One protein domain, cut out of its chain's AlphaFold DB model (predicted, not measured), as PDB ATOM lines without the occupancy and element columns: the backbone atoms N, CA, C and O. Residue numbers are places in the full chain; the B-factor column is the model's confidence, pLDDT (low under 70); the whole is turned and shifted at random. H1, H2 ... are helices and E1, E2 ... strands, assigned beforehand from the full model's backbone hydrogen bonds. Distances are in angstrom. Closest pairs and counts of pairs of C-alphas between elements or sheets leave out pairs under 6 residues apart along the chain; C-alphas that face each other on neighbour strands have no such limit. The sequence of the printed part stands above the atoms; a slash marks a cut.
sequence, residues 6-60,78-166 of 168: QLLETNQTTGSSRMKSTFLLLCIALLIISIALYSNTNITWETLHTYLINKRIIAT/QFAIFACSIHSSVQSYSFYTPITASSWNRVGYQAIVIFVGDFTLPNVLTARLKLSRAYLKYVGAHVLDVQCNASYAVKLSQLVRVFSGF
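AT A GLANCE: This is residues 6 to 60 and 78 to 166 of the 168 residues of the protein "Hypothetical protein" of Adineta steineri (UniProt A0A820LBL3). A small sheet of three parallel strands is sandwiched between helices, with H3 and H4 side by side over one face and H5 over the other, while the long helix H1 runs past the edge strand E3 and sticks out as an arm with its residues 6 to 25. H2 lies away from this body, across from the sheet beyond H5. The printed part has 144 residues, with five named helices and three named strands in the order H1, H2, E1, H3, E2, H4, E3, H5; the sheet's order is E1, E2, E3, and the class is mostly helix. The whole is compact, with a radius of gyration of the C-alphas of 16.7 A, and spans 54 by 39 by 25 A, the arm of H1 making the length.

IN THESE COORDINATES: The sheet holds E1, residues 79 to 85, E2, residues 110 to 117 and 23.1 A long, and E3, residues 142 to 147. C-alpha 79, where E1 begins, is at (-7.055, -1.279, 5.685). H3 is residues 92 to 106, 21.3 A, and H4 is residues 127 to 138, 16.4 A. H5 is residues 150 to 164, 21.7 A, ending with C-alpha 164 at (-15.884, -2.191, 5.569). H1, residues 6 to 39, is 50.6 A long and begins with C-alpha 6 at (8.362, 18.155, -5.162). H2 is residues 45 to 54, 14.1 A.

HOW THE PARTS SIT: E1 and E2 are parallel at 19 degrees, with N 80 and O 110 2.8 A apart, within hydrogen-bond range. E2 and E3 are parallel at 16 degrees, with N 113 and O 142 at 2.8 A. E1, H3, E2 and E2, H4, E3 are strand-helix-strand units, two parallel neighbour strands with a helix between, each with a right-handed crossover. There are three layers, helices on both faces of the sheet: H3 and H4 on the same face, H5 on the opposite face. H3 has a height over the sheet of 9.1 A, H4 of 10.8 A and H5 of 6.5 A. H3 and H4 touch, closest at the C-alphas of Pro 98 and Leu 136, 5.4 A, at a shallow tilt of 8 degrees, the same way. The closest C-alphas of E1 and H5 are those of Ala 83 and Ser 157, 5.0 A. H1 only grazes the sheet, with residues 27 to 34, and is near H5. H2 is not on the sheet and is apart from H1 and H5. Every O i to N i+4 pair is within hydrogen-bond range in H2 and H4, against 25 of 30 in H1, 9 of 11 in H3 and 9 of 11 in H5.

THE WHOLE: The farthest C-alphas, Gln 6 and Asn 42, are 55.2 A apart. Residues 61 to 77 are not printed, and C-alphas 60 and 78 are 18.6 A apart across the cut. Of the links that are printed whole, none is long. The mean pLDDT of the printed part is 71.7; 63 residues are under 70, among them 6 to 25 and 36 to 60.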
ATOM      1  N   GLN A   6       9.458  17.282  -5.625       43.53
ATOM      2  CA  GLN A   6       8.362  18.155  -5.162       43.53
ATOM      3  C   GLN A   6       6.952  17.609  -5.464       43.53
ATOM      4  O   GLN A   6       5.995  17.921  -4.753       43.53
ATOM      5  N   LEU A   7       6.815  16.746  -6.476       44.31
ATOM      6  CA  LEU A   7       5.555  16.066  -6.812       44.31
ATOM      7  C   LEU A   7       5.223  14.899  -5.863       44.31
ATOM      8  O   LEU A   7       4.072  14.466  -5.797       44.31
ATOM      9  N   LEU A   8       6.206  14.387  -5.113       42.66
ATOM     10  CA  LEU A   8       5.991  13.304  -4.148       42.66
ATOM     11  C   LEU A   8       5.397  13.818  -2.823       42.66
ATOM     12  O   LEU A   8       4.519  13.175  -2.247       42.66
ATOM     13  N   GLU A   9       5.820  14.997  -2.362       42.00
ATOM     14  CA  GLU A   9       5.373  15.580  -1.084       42.00
ATOM     15  C   GLU A   9       3.952  16.170  -1.154       42.00
ATOM     16  O   GLU A   9       3.171  16.082  -0.201       42.00
ATOM     17  N   THR A  10       3.560  16.707  -2.311       43.22
ATOM     18  CA  THR A  10       2.208  17.253  -2.541       43.22
ATOM     19  C   THR A  10       1.129  16.164  -2.638       43.22
ATOM     20  O   THR A  10      -0.019  16.387  -2.247       43.22
ATOM     21  N   ASN A  11       1.490  14.949  -3.062       39.56
ATOM     22  CA  ASN A  11       0.566  13.809  -3.119       39.56
ATOM     23  C   ASN A  11       0.425  13.060  -1.777       39.56
ATOM     24  O   ASN A  11      -0.634  12.499  -1.493       39.56
ATOM     25  N   GLN A  12       1.436  13.091  -0.899       40.69
ATOM     26  CA  GLN A  12       1.339  12.476   0.438       40.69
ATOM     27  C   GLN A  12       0.407  13.239   1.395       40.69
ATOM     28  O   GLN A  12      -0.261  12.637   2.242       40.69
ATOM     29  N   THR A  13       0.327  14.562   1.268       41.22
ATOM     30  CA  THR A  13      -0.486  15.410   2.157       41.22
ATOM     31  C   THR A  13      -1.975  15.388   1.800       41.22
ATOM     32  O   THR A  13      -2.829  15.396   2.690       41.22
ATOM     33  N   THR A  14      -2.302  15.269   0.513       43.00
ATOM     34  CA  THR A  14      -3.683  15.259   0.003       43.00
ATOM     35  C   THR A  14      -4.398  13.923   0.228       43.00
ATOM     36  O   THR A  14      -5.565  13.922   0.626       43.00
ATOM     37  N   GLY A  15      -3.707  12.784   0.093       40.31
ATOM     38  CA  GLY A  15      -4.271  11.462   0.414       40.31
ATOM     39  C   GLY A  15      -4.598  11.290   1.906       40.31
ATOM     40  O   GLY A  15      -5.660  10.782   2.270       40.31
ATOM     41  N   SER A  16      -3.731  11.811   2.779       43.91
ATOM     42  CA  SER A  16      -3.911  11.776   4.238       43.91
ATOM     43  C   SER A  16      -5.126  12.588   4.711       43.91
ATOM     44  O   SER A  16      -5.848  12.148   5.606       43.91
ATOM     45  N   SER A  17      -5.400  13.757   4.113       51.56
ATOM     46  CA  SER A  17      -6.538  14.596   4.529       51.56
ATOM     47  C   SER A  17      -7.885  14.025   4.066       51.56
ATOM     48  O   SER A  17      -8.860  14.043   4.824       51.56
ATOM     49  N   ARG A  18      -7.929  13.431   2.866       48.88
ATOM     50  CA  ARG A  18      -9.145  12.828   2.303       48.88
ATOM     51  C   ARG A  18      -9.571  11.580   3.079       48.88
ATOM     52  O   ARG A  18     -10.742  11.474   3.431       48.88
ATOM     53  N   MET A  19      -8.618  10.715   3.440       45.31
ATOM     54  CA  MET A  19      -8.858   9.537   4.286       45.31
ATOM     55  C   MET A  19      -9.339   9.898   5.694       45.31
ATOM     56  O   MET A  19     -10.243   9.251   6.226       45.31
ATOM     57  N   LYS A  20      -8.758  10.941   6.304       53.62
ATOM     58  CA  LYS A  20      -9.221  11.446   7.604       53.62
ATOM     59  C   LYS A  20     -10.664  11.926   7.518       53.62
ATOM     60  O   LYS A  20     -11.433  11.636   8.424       53.62
ATOM     61  N   SER A  21     -11.042  12.591   6.426       56.16
ATOM     62  CA  SER A  21     -12.412  13.060   6.205       56.16
ATOM     63  C   SER A  21     -13.406  11.904   6.039       56.16
ATOM     64  O   SER A  21     -14.419  11.876   6.732       56.16
ATOM     65  N   THR A  22     -13.105  10.895   5.212       57.50
ATOM     66  CA  THR A  22     -13.981   9.717   5.042       57.50
ATOM     67  C   THR A  22     -14.090   8.872   6.307       57.50
ATOM     68  O   THR A  22     -15.183   8.421   6.645       57.50
ATOM     69  N   PHE A  23     -12.994   8.690   7.045       59.12
ATOM     70  CA  PHE A  23     -13.015   7.982   8.326       59.12
ATOM     71  C   PHE A  23     -13.794   8.763   9.391       59.12
ATOM     72  O   PHE A  23     -14.598   8.184  10.117       59.12
ATOM     73  N   LEU A  24     -13.619  10.086   9.456       62.72
ATOM     74  CA  LEU A  24     -14.382  10.950  10.356       62.72
ATOM     75  C   LEU A  24     -15.879  10.915  10.016       62.72
ATOM     76  O   LEU A  24     -16.697  10.784  10.920       62.72
ATOM     77  N   LEU A  25     -16.240  10.955   8.729       68.88
ATOM     78  CA  LEU A  25     -17.622  10.818   8.261       68.88
ATOM     79  C   LEU A  25     -18.221   9.460   8.637       68.88
ATOM     80  O   LEU A  25     -19.360   9.417   9.094       68.88
ATOM     81  N   LEU A  26     -17.459   8.369   8.509       70.12
ATOM     82  CA  LEU A  26     -17.887   7.038   8.949       70.12
ATOM     83  C   LEU A  26     -18.119   7.008  10.467       70.12
ATOM     84  O   LEU A  26     -19.159   6.539  10.918       70.12
ATOM     85  N   CYS A  27     -17.184   7.544  11.254       65.62
ATOM     86  CA  CYS A  27     -17.308   7.630  12.708       65.62
ATOM     87  C   CYS A  27     -18.524   8.467  13.129       65.62
ATOM     88  O   CYS A  27     -19.277   8.042  14.003       65.62
ATOM     89  N   ILE A  28     -18.760   9.613  12.482       72.31
ATOM     90  CA  ILE A  28     -19.931  10.468  12.725       72.31
ATOM     91  C   ILE A  28     -21.221   9.740  12.326       72.31
ATOM     92  O   ILE A  28     -22.185   9.753  13.087       72.31
ATOM     93  N   ALA A  29     -21.248   9.057  11.178       74.69
ATOM     94  CA  ALA A  29     -22.410   8.291  10.734       74.69
ATOM     95  C   ALA A  29     -22.744   7.146  11.705       74.69
ATOM     96  O   ALA A  29     -23.901   6.986  12.091       74.69
ATOM     97  N   LEU A  30     -21.736   6.395  12.156       72.56
ATOM     98  CA  LEU A  30     -21.901   5.334  13.154       72.56
ATOM     99  C   LEU A  30     -22.369   5.889  14.506       72.56
ATOM    100  O   LEU A  30     -23.217   5.272  15.151       72.56
ATOM    101  N   LEU A  31     -21.874   7.062  14.914       72.25
ATOM    102  CA  LEU A  31     -22.317   7.751  16.126       72.25
ATOM    103  C   LEU A  31     -23.796   8.156  16.030       72.25
ATOM    104  O   LEU A  31     -24.566   7.862  16.940       72.25
ATOM    105  N   ILE A  32     -24.210   8.773  14.918       75.00
ATOM    106  CA  ILE A  32     -25.604   9.189  14.685       75.00
ATOM    107  C   ILE A  32     -26.536   7.973  14.663       75.00
ATOM    108  O   ILE A  32     -27.588   8.004  15.297       75.00
ATOM    109  N   ILE A  33     -26.142   6.887  13.988       74.44
ATOM    110  CA  ILE A  33     -26.908   5.633  13.964       74.44
ATOM    111  C   ILE A  33     -27.022   5.045  15.376       74.44
ATOM    112  O   ILE A  33     -28.110   4.630  15.769       74.44
ATOM    113  N   SER A  34     -25.937   5.047  16.158       67.62
ATOM    114  CA  SER A  34     -25.960   4.579  17.550       67.62
ATOM    115  C   SER A  34     -26.926   5.405  18.408       67.62
ATOM    116  O   SER A  34     -27.774   4.836  19.090       67.62
ATOM    117  N   ILE A  35     -26.872   6.739  18.308       72.00
ATOM    118  CA  ILE A  35     -27.776   7.648  19.030       72.00
ATOM    119  C   ILE A  35     -29.233   7.426  18.604       72.00
ATOM    120  O   ILE A  35     -30.105   7.354  19.465       72.00
ATOM    121  N   ALA A  36     -29.506   7.285  17.304       68.88
ATOM    122  CA  ALA A  36     -30.855   7.068  16.775       68.88
ATOM    123  C   ALA A  36     -31.448   5.714  17.202       68.88
ATOM    124  O   ALA A  36     -32.627   5.637  17.537       68.88
ATOM    125  N   LEU A  37     -30.631   4.657  17.226       63.62
ATOM    126  CA  LEU A  37     -31.040   3.338  17.720       63.62
ATOM    127  C   LEU A  37     -31.203   3.314  19.246       63.62
ATOM    128  O   LEU A  37     -32.012   2.548  19.762       63.62
ATOM    129  N   TYR A  38     -30.442   4.137  19.973       62.19
ATOM    130  CA  TYR A  38     -30.563   4.272  21.423       62.19
ATOM    131  C   TYR A  38     -31.805   5.077  21.834       62.19
ATOM    132  O   TYR A  38     -32.434   4.756  22.839       62.19
ATOM    133  N   SER A  39     -32.168   6.111  21.068       66.75
ATOM    134  CA  SER A  39     -33.251   7.039  21.414       66.75
ATOM    135  C   SER A  39     -34.635   6.628  20.909       66.75
ATOM    136  O   SER A  39     -35.628   7.119  21.441       66.75
ATOM    137  N   ASN A  40     -34.728   5.753  19.902       54.75
ATOM    138  CA  ASN A  40     -35.991   5.497  19.214       54.75
ATOM    139  C   ASN A  40     -36.334   4.001  19.148       54.75
ATOM    140  O   ASN A  40     -35.727   3.238  18.398       54.75
ATOM    141  N   THR A  41     -37.356   3.583  19.898       56.94
ATOM    142  CA  THR A  41     -37.858   2.197  19.923       56.94
ATOM    143  C   THR A  41     -38.647   1.808  18.668       56.94
ATOM    144  O   THR A  41     -38.880   0.622  18.450       56.94
ATOM    145  N   ASN A  42     -39.031   2.778  17.828       61.25
ATOM    146  CA  ASN A  42     -39.874   2.547  16.651       61.25
ATOM    147  C   ASN A  42     -39.091   2.345  15.343       61.25
ATOM    148  O   ASN A  42     -39.677   1.938  14.340       61.25
ATOM    149  N   ILE A  43     -37.778   2.612  15.319       62.81
ATOM    150  CA  ILE A  43     -36.951   2.326  14.139       62.81
ATOM    151  C   ILE A  43     -36.575   0.847  14.180       62.81
ATOM    152  O   ILE A  43     -35.610   0.437  14.827       62.81
ATOM    153  N   THR A  44     -37.352   0.026  13.478       64.69
ATOM    154  CA  THR A  44     -37.016  -1.385  13.310       64.69
ATOM    155  C   THR A  44     -35.825  -1.529  12.362       64.69
ATOM    156  O   THR A  44     -35.679  -0.814  11.368       64.69
ATOM    157  N   TRP A  45     -34.959  -2.491  12.677       56.91
ATOM    158  CA  TRP A  45     -33.764  -2.828  11.899       56.91
ATOM    159  C   TRP A  45     -34.054  -3.052  10.407       56.91
ATOM    160  O   TRP A  45     -33.280  -2.627   9.553       56.91
ATOM    161  N   GLU A  46     -35.191  -3.670  10.097       62.75
ATOM    162  CA  GLU A  46     -35.636  -3.939   8.729       62.75
ATOM    163  C   GLU A  46     -35.821  -2.651   7.923       62.75
ATOM    164  O   GLU A  46     -35.403  -2.575   6.768       62.75
ATOM    165  N   THR A  47     -36.356  -1.605   8.552       66.88
ATOM    166  CA  THR A  47     -36.591  -0.310   7.908       66.88
ATOM    167  C   THR A  47     -35.269   0.395   7.598       66.88
ATOM    168  O   THR A  47     -35.090   0.926   6.502       66.88
ATOM    169  N   LEU A  48     -34.299   0.334   8.520       63.47
ATOM    170  CA  LEU A  48     -32.960   0.902   8.326       63.47
ATOM    171  C   LEU A  48     -32.187   0.158   7.225       63.47
ATOM    172  O   LEU A  48     -31.602   0.786   6.344       63.47
ATOM    173  N   HIS A  49     -32.206  -1.175   7.256       56.38
ATOM    174  CA  HIS A  49     -31.506  -2.008   6.281       56.38
ATOM    175  C   HIS A  49     -32.083  -1.812   4.872       56.38
ATOM    176  O   HIS A  49     -31.338  -1.622   3.911       56.38
ATOM    177  N   THR A  50     -33.413  -1.756   4.761       62.12
ATOM    178  CA  THR A  50     -34.117  -1.476   3.502       62.12
ATOM    179  C   THR A  50     -33.796  -0.076   2.987       62.12
ATOM    180  O   THR A  50     -33.530   0.091   1.799       62.12
ATOM    181  N   TYR A  51     -33.749   0.928   3.866       64.19
ATOM    182  CA  TYR A  51     -33.382   2.294   3.491       64.19
ATOM    183  C   TYR A  51     -31.937   2.392   2.971       64.19
ATOM    184  O   TYR A  51     -31.694   3.038   1.949       64.19
ATOM    185  N   LEU A  52     -30.984   1.718   3.625       58.12
ATOM    186  CA  LEU A  52     -29.572   1.709   3.225       58.12
ATOM    187  C   LEU A  52     -29.333   0.971   1.900       58.12
ATOM    188  O   LEU A  52     -28.562   1.453   1.068       58.12
ATOM    189  N   ILE A  53     -30.023  -0.152   1.682       57.53
ATOM    190  CA  ILE A  53     -29.981  -0.891   0.413       57.53
ATOM    191  C   ILE A  53     -30.619  -0.062  -0.714       57.53
ATOM    192  O   ILE A  53     -29.999   0.133  -1.760       57.53
ATOM    193  N   ASN A  54     -31.824   0.484  -0.498       53.81
ATOM    194  CA  ASN A  54     -32.567   1.210  -1.537       53.81
ATOM    195  C   ASN A  54     -31.904   2.527  -1.953       53.81
ATOM    196  O   ASN A  54     -32.030   2.937  -3.106       53.81
ATOM    197  N   LYS A  55     -31.164   3.188  -1.057       53.28
ATOM    198  CA  LYS A  55     -30.446   4.428  -1.388       53.28
ATOM    199  C   LYS A  55     -29.183   4.226  -2.235       53.28
ATOM    200  O   LYS A  55     -28.531   5.227  -2.518       53.28
ATOM    201  N   ARG A  56     -28.821   2.997  -2.651       47.66
ATOM    202  CA  ARG A  56     -27.584   2.706  -3.420       47.66
ATOM    203  C   ARG A  56     -26.329   3.385  -2.834       47.66
ATOM    204  O   ARG A  56     -25.391   3.702  -3.554       47.66
ATOM    205  N   ILE A  57     -26.292   3.600  -1.514       47.72
ATOM    206  CA  ILE A  57     -25.061   4.010  -0.810       47.72
ATOM    207  C   ILE A  57     -24.078   2.826  -0.779       47.72
ATOM    208  O   ILE A  57     -22.869   2.999  -0.671       47.72
ATOM    209  N   ILE A  58     -24.605   1.615  -0.966       41.44
ATOM    210  CA  ILE A  58     -23.866   0.401  -1.276       41.44
ATOM    211  C   ILE A  58     -23.465   0.477  -2.751       41.44
ATOM    212  O   ILE A  58     -24.182   0.012  -3.637       41.44
ATOM    213  N   ALA A  59     -22.341   1.129  -3.022       36.28
ATOM    214  CA  ALA A  59     -21.723   1.087  -4.331       36.28
ATOM    215  C   ALA A  59     -21.201  -0.339  -4.574       36.28
ATOM    216  O   ALA A  59     -20.065  -0.674  -4.252       36.28
ATOM    217  N   THR A  60     -22.055  -1.211  -5.110       34.75
ATOM    218  CA  THR A  60     -21.627  -2.461  -5.738       34.75
ATOM    219  C   THR A  60     -20.873  -2.101  -7.010       34.75
ATOM    220  O   THR A  60     -21.457  -2.040  -8.092       34.75
ATOM    221  N   GLN A  78      -3.752  -0.032   2.539       74.00
ATOM    222  CA  GLN A  78      -5.004  -0.770   2.495       74.00
ATOM    223  C   GLN A  78      -5.355  -1.236   3.912       74.00
ATOM    224  O   GLN A  78      -4.530  -1.839   4.607       74.00
ATOM    225  N   PHE A  79      -6.571  -0.916   4.357       78.44
ATOM    226  CA  PHE A  79      -7.055  -1.279   5.685       78.44
ATOM    227  C   PHE A  79      -8.068  -2.413   5.600       78.44
ATOM    228  O   PHE A  79      -9.099  -2.297   4.947       78.44
ATOM    229  N   ALA A  80      -7.814  -3.493   6.328       84.75
ATOM    230  CA  ALA A  80      -8.812  -4.503   6.620       84.75
ATOM    231  C   ALA A  80      -9.631  -4.052   7.831       84.75
ATOM    232  O   ALA A  80      -9.132  -4.019   8.959       84.75
ATOM    233  N   ILE A  81     -10.893  -3.692   7.607       86.00
ATOM    234  CA  ILE A  81     -11.786  -3.227   8.669       86.00
ATOM    235  C   ILE A  81     -12.770  -4.346   9.014       86.00
ATOM    236  O   ILE A  81     -13.433  -4.916   8.144       86.00
ATOM    237  N   PHE A  82     -12.881  -4.679  10.295       84.88
ATOM    238  CA  PHE A  82     -13.853  -5.662  10.765       84.88
ATOM    239  C   PHE A  82     -14.297  -5.357  12.187       84.88
ATOM    240  O   PHE A  82     -13.547  -4.830  13.008       84.88
ATOM    241  N   ALA A  83     -15.544  -5.711  12.477       87.44
ATOM    242  CA  ALA A  83     -16.137  -5.523  13.785       87.44
ATOM    243  C   ALA A  83     -16.531  -6.844  14.426       87.44
ATOM    244  O   ALA A  83     -16.860  -7.818  13.744       87.44
ATOM    245  N   CYS A  84     -16.540  -6.855  15.753       87.69
ATOM    246  CA  CYS A  84     -17.061  -7.962  16.534       87.69
ATOM    247  C   CYS A  84     -17.860  -7.451  17.730       87.69
ATOM    248  O   CYS A  84     -17.524  -6.442  18.351       87.69
ATOM    249  N   SER A  85     -18.936  -8.166  18.045       88.06
ATOM    250  CA  SER A  85     -19.712  -7.918  19.252       88.06
ATOM    251  C   SER A  85     -19.014  -8.526  20.464       88.06
ATOM    252  O   SER A  85     -18.659  -9.707  20.449       88.06
ATOM    253  N   ILE A  86     -18.871  -7.745  21.534       87.00
ATOM    254  CA  ILE A  86     -18.363  -8.226  22.832       87.00
ATOM    255  C   ILE A  86     -19.408  -9.047  23.604       87.00
ATOM    256  O   ILE A  86     -19.057  -9.753  24.543       87.00
ATOM    257  N   HIS A  87     -20.673  -8.975  23.177       85.25
ATOM    258  CA  HIS A  87     -21.824  -9.676  23.760       85.25
ATOM    259  C   HIS A  87     -22.232 -10.919  22.968       85.25
ATOM    260  O   HIS A  87     -23.272 -11.515  23.239       85.25
ATOM    261  N   SER A  88     -21.462 -11.304  21.947       75.69
ATOM    262  CA  SER A  88     -21.782 -12.501  21.171       75.69
ATOM    263  C   SER A  88     -21.688 -13.744  22.059       75.69
ATOM    264  O   SER A  88     -20.623 -14.060  22.589       75.69
ATOM    265  N   SER A  89     -22.800 -14.473  22.188       65.88
ATOM    266  CA  SER A  89     -22.839 -15.787  22.843       65.88
ATOM    267  C   SER A  89     -21.945 -16.800  22.126       65.88
ATOM    268  O   SER A  89     -21.364 -17.683  22.755       65.88
ATOM    269  N   VAL A  90     -21.763 -16.617  20.815       63.19
ATOM    270  CA  VAL A  90     -20.757 -17.305  20.012       63.19
ATOM    271  C   VAL A  90     -19.417 -16.604  20.265       63.19
ATOM    272  O   VAL A  90     -18.946 -15.769  19.491       63.19
ATOM    273  N   GLN A  91     -18.820 -16.925  21.416       54.38
ATOM    274  CA  GLN A  91     -17.571 -16.359  21.960       54.38
ATOM    275  C   GLN A  91     -16.375 -16.393  20.988       54.38
ATOM    276  O   GLN A  91     -15.333 -15.793  21.244       54.38
ATOM    277  N   SER A  92     -16.517 -17.101  19.872       57.62
ATOM    278  CA  SER A  92     -15.570 -17.208  18.774       57.62
ATOM    279  C   SER A  92     -15.148 -15.859  18.201       57.62
ATOM    280  O   SER A  92     -13.978 -15.693  17.875       57.62
ATOM    281  N   TYR A  93     -16.042 -14.872  18.089       62.44
ATOM    282  CA  TYR A  93     -15.697 -13.675  17.316       62.44
ATOM    283  C   TYR A  93     -14.589 -12.843  17.953       62.44
ATOM    284  O   TYR A  93     -13.624 -12.556  17.261       62.44
ATOM    285  N   SER A  94     -14.654 -12.540  19.253       69.06
ATOM    286  CA  SER A  94     -13.596 -11.788  19.947       69.06
ATOM    287  C   SER A  94     -12.274 -12.558  20.039       69.06
ATOM    288  O   SER A  94     -11.213 -11.938  20.005       69.06
ATOM    289  N   PHE A  95     -12.330 -13.892  20.095       72.50
ATOM    290  CA  PHE A  95     -11.152 -14.763  20.083       72.50
ATOM    291  C   PHE A  95     -10.465 -14.829  18.710       72.50
ATOM    292  O   PHE A  95      -9.239 -14.860  18.645       72.50
ATOM    293  N   TYR A  96     -11.224 -14.828  17.610       80.69
ATOM    294  CA  TYR A  96     -10.661 -14.879  16.254       80.69
ATOM    295  C   TYR A  96     -10.220 -13.511  15.724       80.69
ATOM    296  O   TYR A  96      -9.443 -13.452  14.768       80.69
ATOM    297  N   THR A  97     -10.661 -12.409  16.336       86.31
ATOM    298  CA  THR A  97     -10.291 -11.041  15.941       86.31
ATOM    299  C   THR A  97      -8.773 -10.818  15.850       86.31
ATOM    300  O   THR A  97      -8.319 -10.298  14.828       86.31
ATOM    301  N   PRO A  98      -7.951 -11.226  16.839       86.62
ATOM    302  CA  PRO A  98      -6.505 -11.025  16.788       86.62
ATOM    303  C   PRO A  98      -5.822 -11.898  15.727       86.62
ATOM    304  O   PRO A  98      -4.903 -11.436  15.052       86.62
ATOM    305  N   ILE A  99      -6.309 -13.128  15.528       87.50
ATOM    306  CA  ILE A  99      -5.827 -14.033  14.472       87.50
ATOM    307  C   ILE A  99      -6.111 -13.414  13.101       87.50
ATOM    308  O   ILE A  99      -5.212 -13.309  12.273       87.50
ATOM    309  N   THR A 100      -7.331 -12.914  12.900       87.88
ATOM    310  CA  THR A 100      -7.754 -12.249  11.660       87.88
ATOM    311  C   THR A 100      -6.897 -11.016  11.366       87.88
ATOM    312  O   THR A 100      -6.431 -10.848  10.242       87.88
ATOM    313  N   ALA A 101      -6.627 -10.176  12.373       88.81
ATOM    314  CA  ALA A 101      -5.743  -9.019  12.220       88.81
ATOM    315  C   ALA A 101      -4.321  -9.431  11.817       88.81
ATOM    316  O   ALA A 101      -3.727  -8.819  10.932       88.81
ATOM    317  N   SER A 102      -3.788 -10.491  12.436       88.12
ATOM    318  CA  SER A 102      -2.471 -11.032  12.090       88.12
ATOM    319  C   SER A 102      -2.425 -11.540  10.648       88.12
ATOM    320  O   SER A 102      -1.464 -11.258   9.935       88.12
ATOM    321  N   SER A 103      -3.472 -12.230  10.189       87.06
ATOM    322  CA  SER A 103      -3.574 -12.703   8.805       87.06
ATOM    323  C   SER A 103      -3.566 -11.555   7.797       87.06
ATOM    324  O   SER A 103      -2.819 -11.627   6.825       87.06
ATOM    325  N   TRP A 104      -4.321 -10.480   8.046       87.44
ATOM    326  CA  TRP A 104      -4.311  -9.291   7.186       87.44
ATOM    327  C   TRP A 104      -2.955  -8.583   7.176       87.44
ATOM    328  O   TRP A 104      -2.462  -8.221   6.109       87.44
ATOM    329  N   ASN A 105      -2.301  -8.483   8.336       85.31
ATOM    330  CA  ASN A 105      -0.960  -7.911   8.429       85.31
ATOM    331  C   ASN A 105       0.063  -8.686   7.578       85.31
ATOM    332  O   ASN A 105       0.903  -8.089   6.911       85.31
ATOM    333  N   ARG A 106      -0.041 -10.022   7.526       83.38
ATOM    334  CA  ARG A 106       0.848 -10.868   6.705       83.38
ATOM    335  C   ARG A 106       0.704 -10.636   5.202       83.38
ATOM    336  O   ARG A 106       1.676 -10.833   4.483       83.38
ATOM    337  N   VAL A 107      -0.476 -10.235   4.733       81.88
ATOM    338  CA  VAL A 107      -0.726  -9.924   3.313       81.88
ATOM    339  C   VAL A 107      -0.556  -8.432   2.997       81.88
ATOM    340  O   VAL A 107      -0.933  -7.988   1.920       81.88
ATOM    341  N   GLY A 108       0.024  -7.655   3.920       79.69
ATOM    342  CA  GLY A 108       0.368  -6.246   3.706       79.69
ATOM    343  C   GLY A 108      -0.730  -5.237   4.064       79.69
ATOM    344  O   GLY A 108      -0.556  -4.049   3.797       79.69
ATOM    345  N   TYR A 109      -1.831  -5.673   4.685       82.00
ATOM    346  CA  TYR A 109      -2.931  -4.800   5.105       82.00
ATOM    347  C   TYR A 109      -2.796  -4.394   6.576       82.00
ATOM    348  O   TYR A 109      -2.506  -5.218   7.442       82.00
ATOM    349  N   GLN A 110      -3.113  -3.140   6.895       85.38
ATOM    350  CA  GLN A 110      -3.298  -2.716   8.287       85.38
ATOM    351  C   GLN A 110      -4.707  -3.083   8.760       85.38
ATOM    352  O   GLN A 110      -5.655  -3.021   7.988       85.38
ATOM    353  N   ALA A 111      -4.884  -3.456  10.024       88.56
ATOM    354  CA  ALA A 111      -6.199  -3.837  10.539       88.56
ATOM    355  C   ALA A 111      -6.837  -2.704  11.355       88.56
ATOM    356  O   ALA A 111      -6.184  -2.128  12.226       88.56
ATOM    357  N   ILE A 112      -8.122  -2.425  11.121       89.44
ATOM    358  CA  ILE A 112      -8.968  -1.647  12.035       89.44
ATOM    359  C   ILE A 112     -10.016  -2.589  12.614       89.44
ATOM    360  O   ILE A 112     -10.870  -3.125  11.909       89.44
ATOM    361  N   VAL A 113      -9.947  -2.774  13.920       89.94
ATOM    362  CA  VAL A 113     -10.819  -3.653  14.680       89.94
ATOM    363  C   VAL A 113     -11.794  -2.831  15.493       89.94
ATOM    364  O   VAL A 113     -11.390  -1.992  16.294       89.94
ATOM    365  N   ILE A 114     -13.079  -3.119  15.329       89.94
ATOM    366  CA  ILE A 114     -14.152  -2.396  16.005       89.94
ATOM    367  C   ILE A 114     -14.852  -3.349  16.982       89.94
ATOM    368  O   ILE A 114     -15.562  -4.271  16.577       89.94
ATOM    369  N   PHE A 115     -14.648  -3.154  18.280       89.81
ATOM    370  CA  PHE A 115     -15.404  -3.850  19.317       89.81
ATOM    371  C   PHE A 115     -16.710  -3.111  19.566       89.81
ATOM    372  O   PHE A 115     -16.710  -1.917  19.842       89.81
ATOM    373  N   VAL A 116     -17.828  -3.822  19.489       89.50
ATOM    374  CA  VAL A 116     -19.160  -3.233  19.607       89.50
ATOM    375  C   VAL A 116     -19.889  -3.839  20.795       89.50
ATOM    376  O   VAL A 116     -19.975  -5.064  20.914       89.50
ATOM    377  N   GLY A 117     -20.446  -2.998  21.661       89.00
ATOM    378  CA  GLY A 117     -21.346  -3.447  22.712       89.00
ATOM    379  C   GLY A 117     -21.396  -2.545  23.928       89.00
ATOM    380  O   GLY A 117     -20.844  -1.453  23.938       89.00
ATOM    381  N   ASP A 118     -22.085  -3.025  24.953       88.44
ATOM    382  CA  ASP A 118     -22.187  -2.342  26.234       88.44
ATOM    383  C   ASP A 118     -20.990  -2.663  27.130       88.44
ATOM    384  O   ASP A 118     -20.928  -3.752  27.694       88.44
ATOM    385  N   PHE A 119     -20.041  -1.738  27.260       86.38
ATOM    386  CA  PHE A 119     -18.851  -1.914  28.096       86.38
ATOM    387  C   PHE A 119     -19.104  -1.624  29.583       86.38
ATOM    388  O   PHE A 119     -18.201  -1.830  30.396       86.38
ATOM    389  N   THR A 120     -20.302  -1.150  29.940       86.12
ATOM    390  CA  THR A 120     -20.672  -0.821  31.326       86.12
ATOM    391  C   THR A 120     -21.174  -2.033  32.103       86.12
ATOM    392  O   THR A 120     -21.108  -2.045  33.333       86.12
ATOM    393  N   LEU A 121     -21.630  -3.076  31.400       81.06
ATOM    394  CA  LEU A 121     -22.123  -4.286  32.043       81.06
ATOM    395  C   LEU A 121     -20.987  -5.035  32.766       81.06
ATOM    396  O   LEU A 121     -19.860  -5.140  32.257       81.06
ATOM    397  N   PRO A 122     -21.276  -5.605  33.949       69.69
ATOM    398  CA  PRO A 122     -20.305  -6.408  34.671       69.69
ATOM    399  C   PRO A 122     -19.883  -7.607  33.814       69.69
ATOM    400  O   PRO A 122     -20.674  -8.172  33.063       69.69
ATOM    401  N   ASN A 123     -18.615  -7.997  33.931       68.62
ATOM    402  CA  ASN A 123     -17.993  -9.092  33.178       68.62
ATOM    403  C   ASN A 123     -17.800  -8.866  31.669       68.62
ATOM    404  O   ASN A 123     -17.343  -9.783  31.002       68.62
ATOM    405  N   VAL A 124     -18.045  -7.682  31.105       64.75
ATOM    406  CA  VAL A 124     -17.789  -7.446  29.666       64.75
ATOM    407  C   VAL A 124     -16.313  -7.202  29.364       64.75
ATOM    408  O   VAL A 124     -15.771  -7.676  28.364       64.75
ATOM    409  N   LEU A 125     -15.606  -6.546  30.285       65.31
ATOM    410  CA  LEU A 125     -14.152  -6.373  30.247       65.31
ATOM    411  C   LEU A 125     -13.418  -7.635  30.734       65.31
ATOM    412  O   LEU A 125     -12.474  -7.549  31.528       65.31
ATOM    413  N   THR A 126     -13.859  -8.807  30.263       72.56
ATOM    414  CA  THR A 126     -13.232 -10.097  30.572       72.56
ATOM    415  C   THR A 126     -11.734 -10.077  30.269       72.56
ATOM    416  O   THR A 126     -11.253  -9.364  29.379       72.56
ATOM    417  N   ALA A 127     -10.986 -10.942  30.959       77.00
ATOM    418  CA  ALA A 127      -9.579 -11.202  30.656       77.00
ATOM    419  C   ALA A 127      -9.348 -11.513  29.163       77.00
ATOM    420  O   ALA A 127      -8.349 -11.082  28.596       77.00
ATOM    421  N   ARG A 128     -10.308 -12.173  28.497       77.44
ATOM    422  CA  ARG A 128     -10.249 -12.480  27.058       77.44
ATOM    423  C   ARG A 128     -10.296 -11.233  26.178       77.44
ATOM    424  O   ARG A 128      -9.487 -11.118  25.259       77.44
ATOM    425  N   LEU A 129     -11.196 -10.286  26.456       82.19
ATOM    426  CA  LEU A 129     -11.265  -9.032  25.697       82.19
ATOM    427  C   LEU A 129      -9.998  -8.191  25.911       82.19
ATOM    428  O   LEU A 129      -9.442  -7.651  24.954       82.19
ATOM    429  N   LYS A 130      -9.489  -8.136  27.150       83.25
ATOM    430  CA  LYS A 130      -8.216  -7.466  27.469       83.25
ATOM    431  C   LYS A 130      -7.034  -8.099  26.727       83.25
ATOM    432  O   LYS A 130      -6.246  -7.373  26.124       83.25
ATOM    433  N   LEU A 131      -6.949  -9.430  26.714       83.81
ATOM    434  CA  LEU A 131      -5.915 -10.176  25.994       83.81
ATOM    435  C   LEU A 131      -6.003  -9.948  24.482       83.81
ATOM    436  O   LEU A 131      -4.991  -9.679  23.840       83.81
ATOM    437  N   SER A 132      -7.217  -9.959  23.930       87.25
ATOM    438  CA  SER A 132      -7.453  -9.685  22.508       87.25
ATOM    439  C   SER A 132      -6.972  -8.284  22.133       87.25
ATOM    440  O   SER A 132      -6.242  -8.122  21.160       87.25
ATOM    441  N   ARG A 133      -7.297  -7.267  22.943       87.62
ATOM    442  CA  ARG A 133      -6.814  -5.890  22.743       87.62
ATOM    443  C   ARG A 133      -5.295  -5.777  22.845       87.62
ATOM    444  O   ARG A 133      -4.695  -5.064  22.048       87.62
ATOM    445  N   ALA A 134      -4.675  -6.457  23.809       86.88
ATOM    446  CA  ALA A 134      -3.221  -6.452  23.967       86.88
ATOM    447  C   ALA A 134      -2.523  -7.046  22.734       86.88
ATOM    448  O   ALA A 134      -1.602  -6.435  22.195       86.88
ATOM    449  N   TYR A 135      -3.019  -8.179  22.231       89.19
ATOM    450  CA  TYR A 135      -2.482  -8.800  21.023       89.19
ATOM    451  C   TYR A 135      -2.705  -7.931  19.778       89.19
ATOM    452  O   TYR A 135      -1.802  -7.764  18.966       89.19
ATOM    453  N   LEU A 136      -3.887  -7.327  19.631       90.12
ATOM    454  CA  LEU A 136      -4.176  -6.423  18.515       90.12
ATOM    455  C   LEU A 136      -3.221  -5.226  18.480       90.12
ATOM    456  O   LEU A 136      -2.719  -4.883  17.413       90.12
ATOM    457  N   LYS A 137      -2.902  -4.646  19.643       88.44
ATOM    458  CA  LYS A 137      -1.878  -3.598  19.752       88.44
ATOM    459  C   LYS A 137      -0.492  -4.104  19.354       88.44
ATOM    460  O   LYS A 137       0.210  -3.401  18.639       88.44
ATOM    461  N   TYR A 138      -0.119  -5.315  19.776       88.25
ATOM    462  CA  TYR A 138       1.153  -5.939  19.397       88.25
ATOM    463  C   TYR A 138       1.288  -6.124  17.875       88.25
ATOM    464  O   TYR A 138       2.348  -5.868  17.317       88.25
ATOM    465  N   VAL A 139       0.202  -6.497  17.190       86.88
ATOM    466  CA  VAL A 139       0.166  -6.640  15.720       86.88
ATOM    467  C   VAL A 139       0.112  -5.283  14.994       86.88
ATOM    468  O   VAL A 139       0.241  -5.236  13.775       86.88
ATOM    469  N   GLY A 140      -0.053  -4.169  15.715       85.81
ATOM    470  CA  GLY A 140      -0.177  -2.833  15.125       85.81
ATOM    471  C   GLY A 140      -1.571  -2.525  14.570       85.81
ATOM    472  O   GLY A 140      -1.715  -1.628  13.742       85.81
ATOM    473  N   ALA A 141      -2.603  -3.254  15.004       88.69
ATOM    474  CA  ALA A 141      -3.981  -2.982  14.614       88.69
ATOM    475  C   ALA A 141      -4.540  -1.751  15.348       88.69
ATOM    476  O   ALA A 141      -4.316  -1.556  16.548       88.69
ATOM    477  N   HIS A 142      -5.342  -0.954  14.647       88.62
ATOM    478  CA  HIS A 142      -6.148   0.098  15.253       88.62
ATOM    479  C   HIS A 142      -7.363  -0.527  15.930       88.62
ATOM    480  O   HIS A 142      -8.061  -1.334  15.325       88.62
ATOM    481  N   VAL A 143      -7.632  -0.155  17.178       89.88
ATOM    482  CA  VAL A 143      -8.760  -0.691  17.947       89.88
ATOM    483  C   VAL A 143      -9.712   0.444  18.295       89.88
ATOM    484  O   VAL A 143      -9.284   1.449  18.859       89.88
ATOM    485  N   LEU A 144     -10.991   0.269  17.974       89.19
ATOM    486  CA  LEU A 144     -12.073   1.195  18.292       89.19
ATOM    487  C   LEU A 144     -13.126   0.471  19.126       89.19
ATOM    488  O   LEU A 144     -13.498  -0.658  18.814       89.19
ATOM    489  N   ASP A 145     -13.629   1.142  20.153       89.12
ATOM    490  CA  ASP A 145     -14.710   0.645  20.997       89.12
ATOM    491  C   ASP A 145     -15.977   1.465  20.709       89.12
ATOM    492  O   ASP A 145     -15.977   2.691  20.819       89.12
ATOM    493  N   VAL A 146     -17.062   0.794  20.326       89.31
ATOM    494  CA  VAL A 146     -18.363   1.400  20.026       89.31
ATOM    495  C   VAL A 146     -19.356   0.990  21.103       89.31
ATOM    496  O   VAL A 146     -19.820  -0.154  21.137       89.31
ATOM    497  N   GLN A 147     -19.679   1.940  21.981       90.38
ATOM    498  CA  GLN A 147     -20.668   1.759  23.039       90.38
ATOM    499  C   GLN A 147     -22.078   1.686  22.435       90.38
ATOM    500  O   GLN A 147     -22.509   2.592  21.718       90.38
ATOM    501  N   CYS A 148     -22.804   0.614  22.742       86.94
ATOM    502  CA  CYS A 148     -24.226   0.462  22.422       86.94
ATOM    503  C   CYS A 148     -24.889  -0.515  23.404       86.94
ATOM    504  O   CYS A 148     -24.195  -1.210  24.137       86.94
ATOM    505  N   ASN A 149     -26.222  -0.603  23.419       87.81
ATOM    506  CA  ASN A 149     -26.918  -1.603  24.237       87.81
ATOM    507  C   ASN A 149     -26.540  -3.032  23.787       87.81
ATOM    508  O   ASN A 149     -26.446  -3.311  22.586       87.81
ATOM    509  N   ALA A 150     -26.354  -3.947  24.744       85.50
ATOM    510  CA  ALA A 150     -25.996  -5.343  24.498       85.50
ATOM    511  C   ALA A 150     -26.920  -6.046  23.484       85.50
ATOM    512  O   ALA A 150     -26.434  -6.816  22.653       85.50
ATOM    513  N   SER A 151     -28.220  -5.726  23.480       87.44
ATOM    514  CA  SER A 151     -29.201  -6.293  22.539       87.44
ATOM    515  C   SER A 151     -28.934  -5.927  21.069       87.44
ATOM    516  O   SER A 151     -29.290  -6.686  20.163       87.44
ATOM    517  N   TYR A 152     -28.264  -4.799  20.814       84.94
ATOM    518  CA  TYR A 152     -27.941  -4.312  19.469       84.94
ATOM    519  C   TYR A 152     -26.502  -4.607  19.039       84.94
ATOM    520  O   TYR A 152     -26.189  -4.498  17.852       84.94
ATOM    521  N   ALA A 153     -25.638  -5.033  19.962       86.56
ATOM    522  CA  ALA A 153     -24.205  -5.189  19.724       86.56
ATOM    523  C   ALA A 153     -23.874  -6.115  18.542       86.56
ATOM    524  O   ALA A 153     -23.031  -5.794  17.703       86.56
ATOM    525  N   VAL A 154     -24.577  -7.251  18.431       84.75
ATOM    526  CA  VAL A 154     -24.397  -8.196  17.315       84.75
ATOM    527  C   VAL A 154     -24.801  -7.557  15.985       84.75
ATOM    528  O   VAL A 154     -24.008  -7.579  15.044       84.75
ATOM    529  N   LYS A 155     -25.977  -6.923  15.922       84.31
ATOM    530  CA  LYS A 155     -26.494  -6.278  14.702       84.31
ATOM    531  C   LYS A 155     -25.572  -5.154  14.226       84.31
ATOM    532  O   LYS A 155     -25.217  -5.092  13.052       84.31
ATOM    533  N   LEU A 156     -25.111  -4.310  15.149       84.12
ATOM    534  CA  LEU A 156     -24.219  -3.199  14.829       84.12
ATOM    535  C   LEU A 156     -22.823  -3.686  14.393       84.12
ATOM    536  O   LEU A 156     -22.254  -3.137  13.452       84.12
ATOM    537  N   SER A 157     -22.303  -4.770  14.982       84.81
ATOM    538  CA  SER A 157     -21.049  -5.380  14.509       84.81
ATOM    539  C   SER A 157     -21.156  -5.947  13.084       84.81
ATOM    540  O   SER A 157     -20.211  -5.846  12.303       84.81
ATOM    541  N   GLN A 158     -22.317  -6.485  12.700       82.62
ATOM    542  CA  GLN A 158     -22.555  -6.944  11.330       82.62
ATOM    543  C   GLN A 158     -22.643  -5.769  10.350       82.62
ATOM    544  O   GLN A 158     -22.049  -5.841   9.277       82.62
ATOM    545  N   LEU A 159     -23.302  -4.668  10.736       79.88
ATOM    546  CA  LEU A 159     -23.394  -3.449   9.924       79.88
ATOM    547  C   LEU A 159     -22.008  -2.925   9.529       79.88
ATOM    548  O   LEU A 159     -21.738  -2.659   8.361       79.88
ATOM    549  N   VAL A 160     -21.109  -2.809  10.508       74.75
ATOM    550  CA  VAL A 160     -19.744  -2.323  10.279       74.75
ATOM    551  C   VAL A 160     -18.986  -3.231   9.308       74.75
ATOM    552  O   VAL A 160     -18.205  -2.737   8.499       74.75
ATOM    553  N   ARG A 161     -19.253  -4.543   9.339       69.25
ATOM    554  CA  ARG A 161     -18.668  -5.516   8.408       69.25
ATOM    555  C   ARG A 161     -19.180  -5.357   6.975       69.25
ATOM    556  O   ARG A 161     -18.444  -5.638   6.037       69.25
ATOM    557  N   VAL A 162     -20.429  -4.923   6.806       63.41
ATOM    558  CA  VAL A 162     -20.977  -4.584   5.486       63.41
ATOM    559  C   VAL A 162     -20.285  -3.329   4.966       63.41
ATOM    560  O   VAL A 162     -19.779  -3.349   3.855       63.41
ATOM    561  N   PHE A 163     -20.171  -2.274   5.778       60.53
ATOM    562  CA  PHE A 163     -19.543  -1.017   5.353       60.53
ATOM    563  C   PHE A 163     -18.035  -1.122   5.092       60.53
ATOM    564  O   PHE A 163     -17.524  -0.413   4.226       60.53
ATOM    565  N   SER A 164     -17.320  -2.008   5.786       59.38
ATOM    566  CA  SER A 164     -15.884  -2.191   5.569       59.38
ATOM    567  C   SER A 164     -15.518  -2.805   4.222       59.38
ATOM    568  O   SER A 164     -14.429  -2.538   3.727       59.38
ATOM    569  N   GLY A 165     -16.418  -3.577   3.606       50.97
ATOM    570  CA  GLY A 165     -16.215  -4.113   2.258       50.97
ATOM    571  C   GLY A 165     -16.258  -3.055   1.145       50.97
ATOM    572  O   GLY A 165     -15.933  -3.380   0.009       50.97
ATOM    573  N   PHE A 166     -16.651  -1.811   1.456       43.25
ATOM    574  CA  PHE A 166     -16.873  -0.735   0.477       43.25
ATOM    575  C   PHE A 166     -15.902   0.449   0.592       43.25
ATOM    576  O   PHE A 166     -16.073   1.430  -0.132       43.25
TER     577      PHE A 166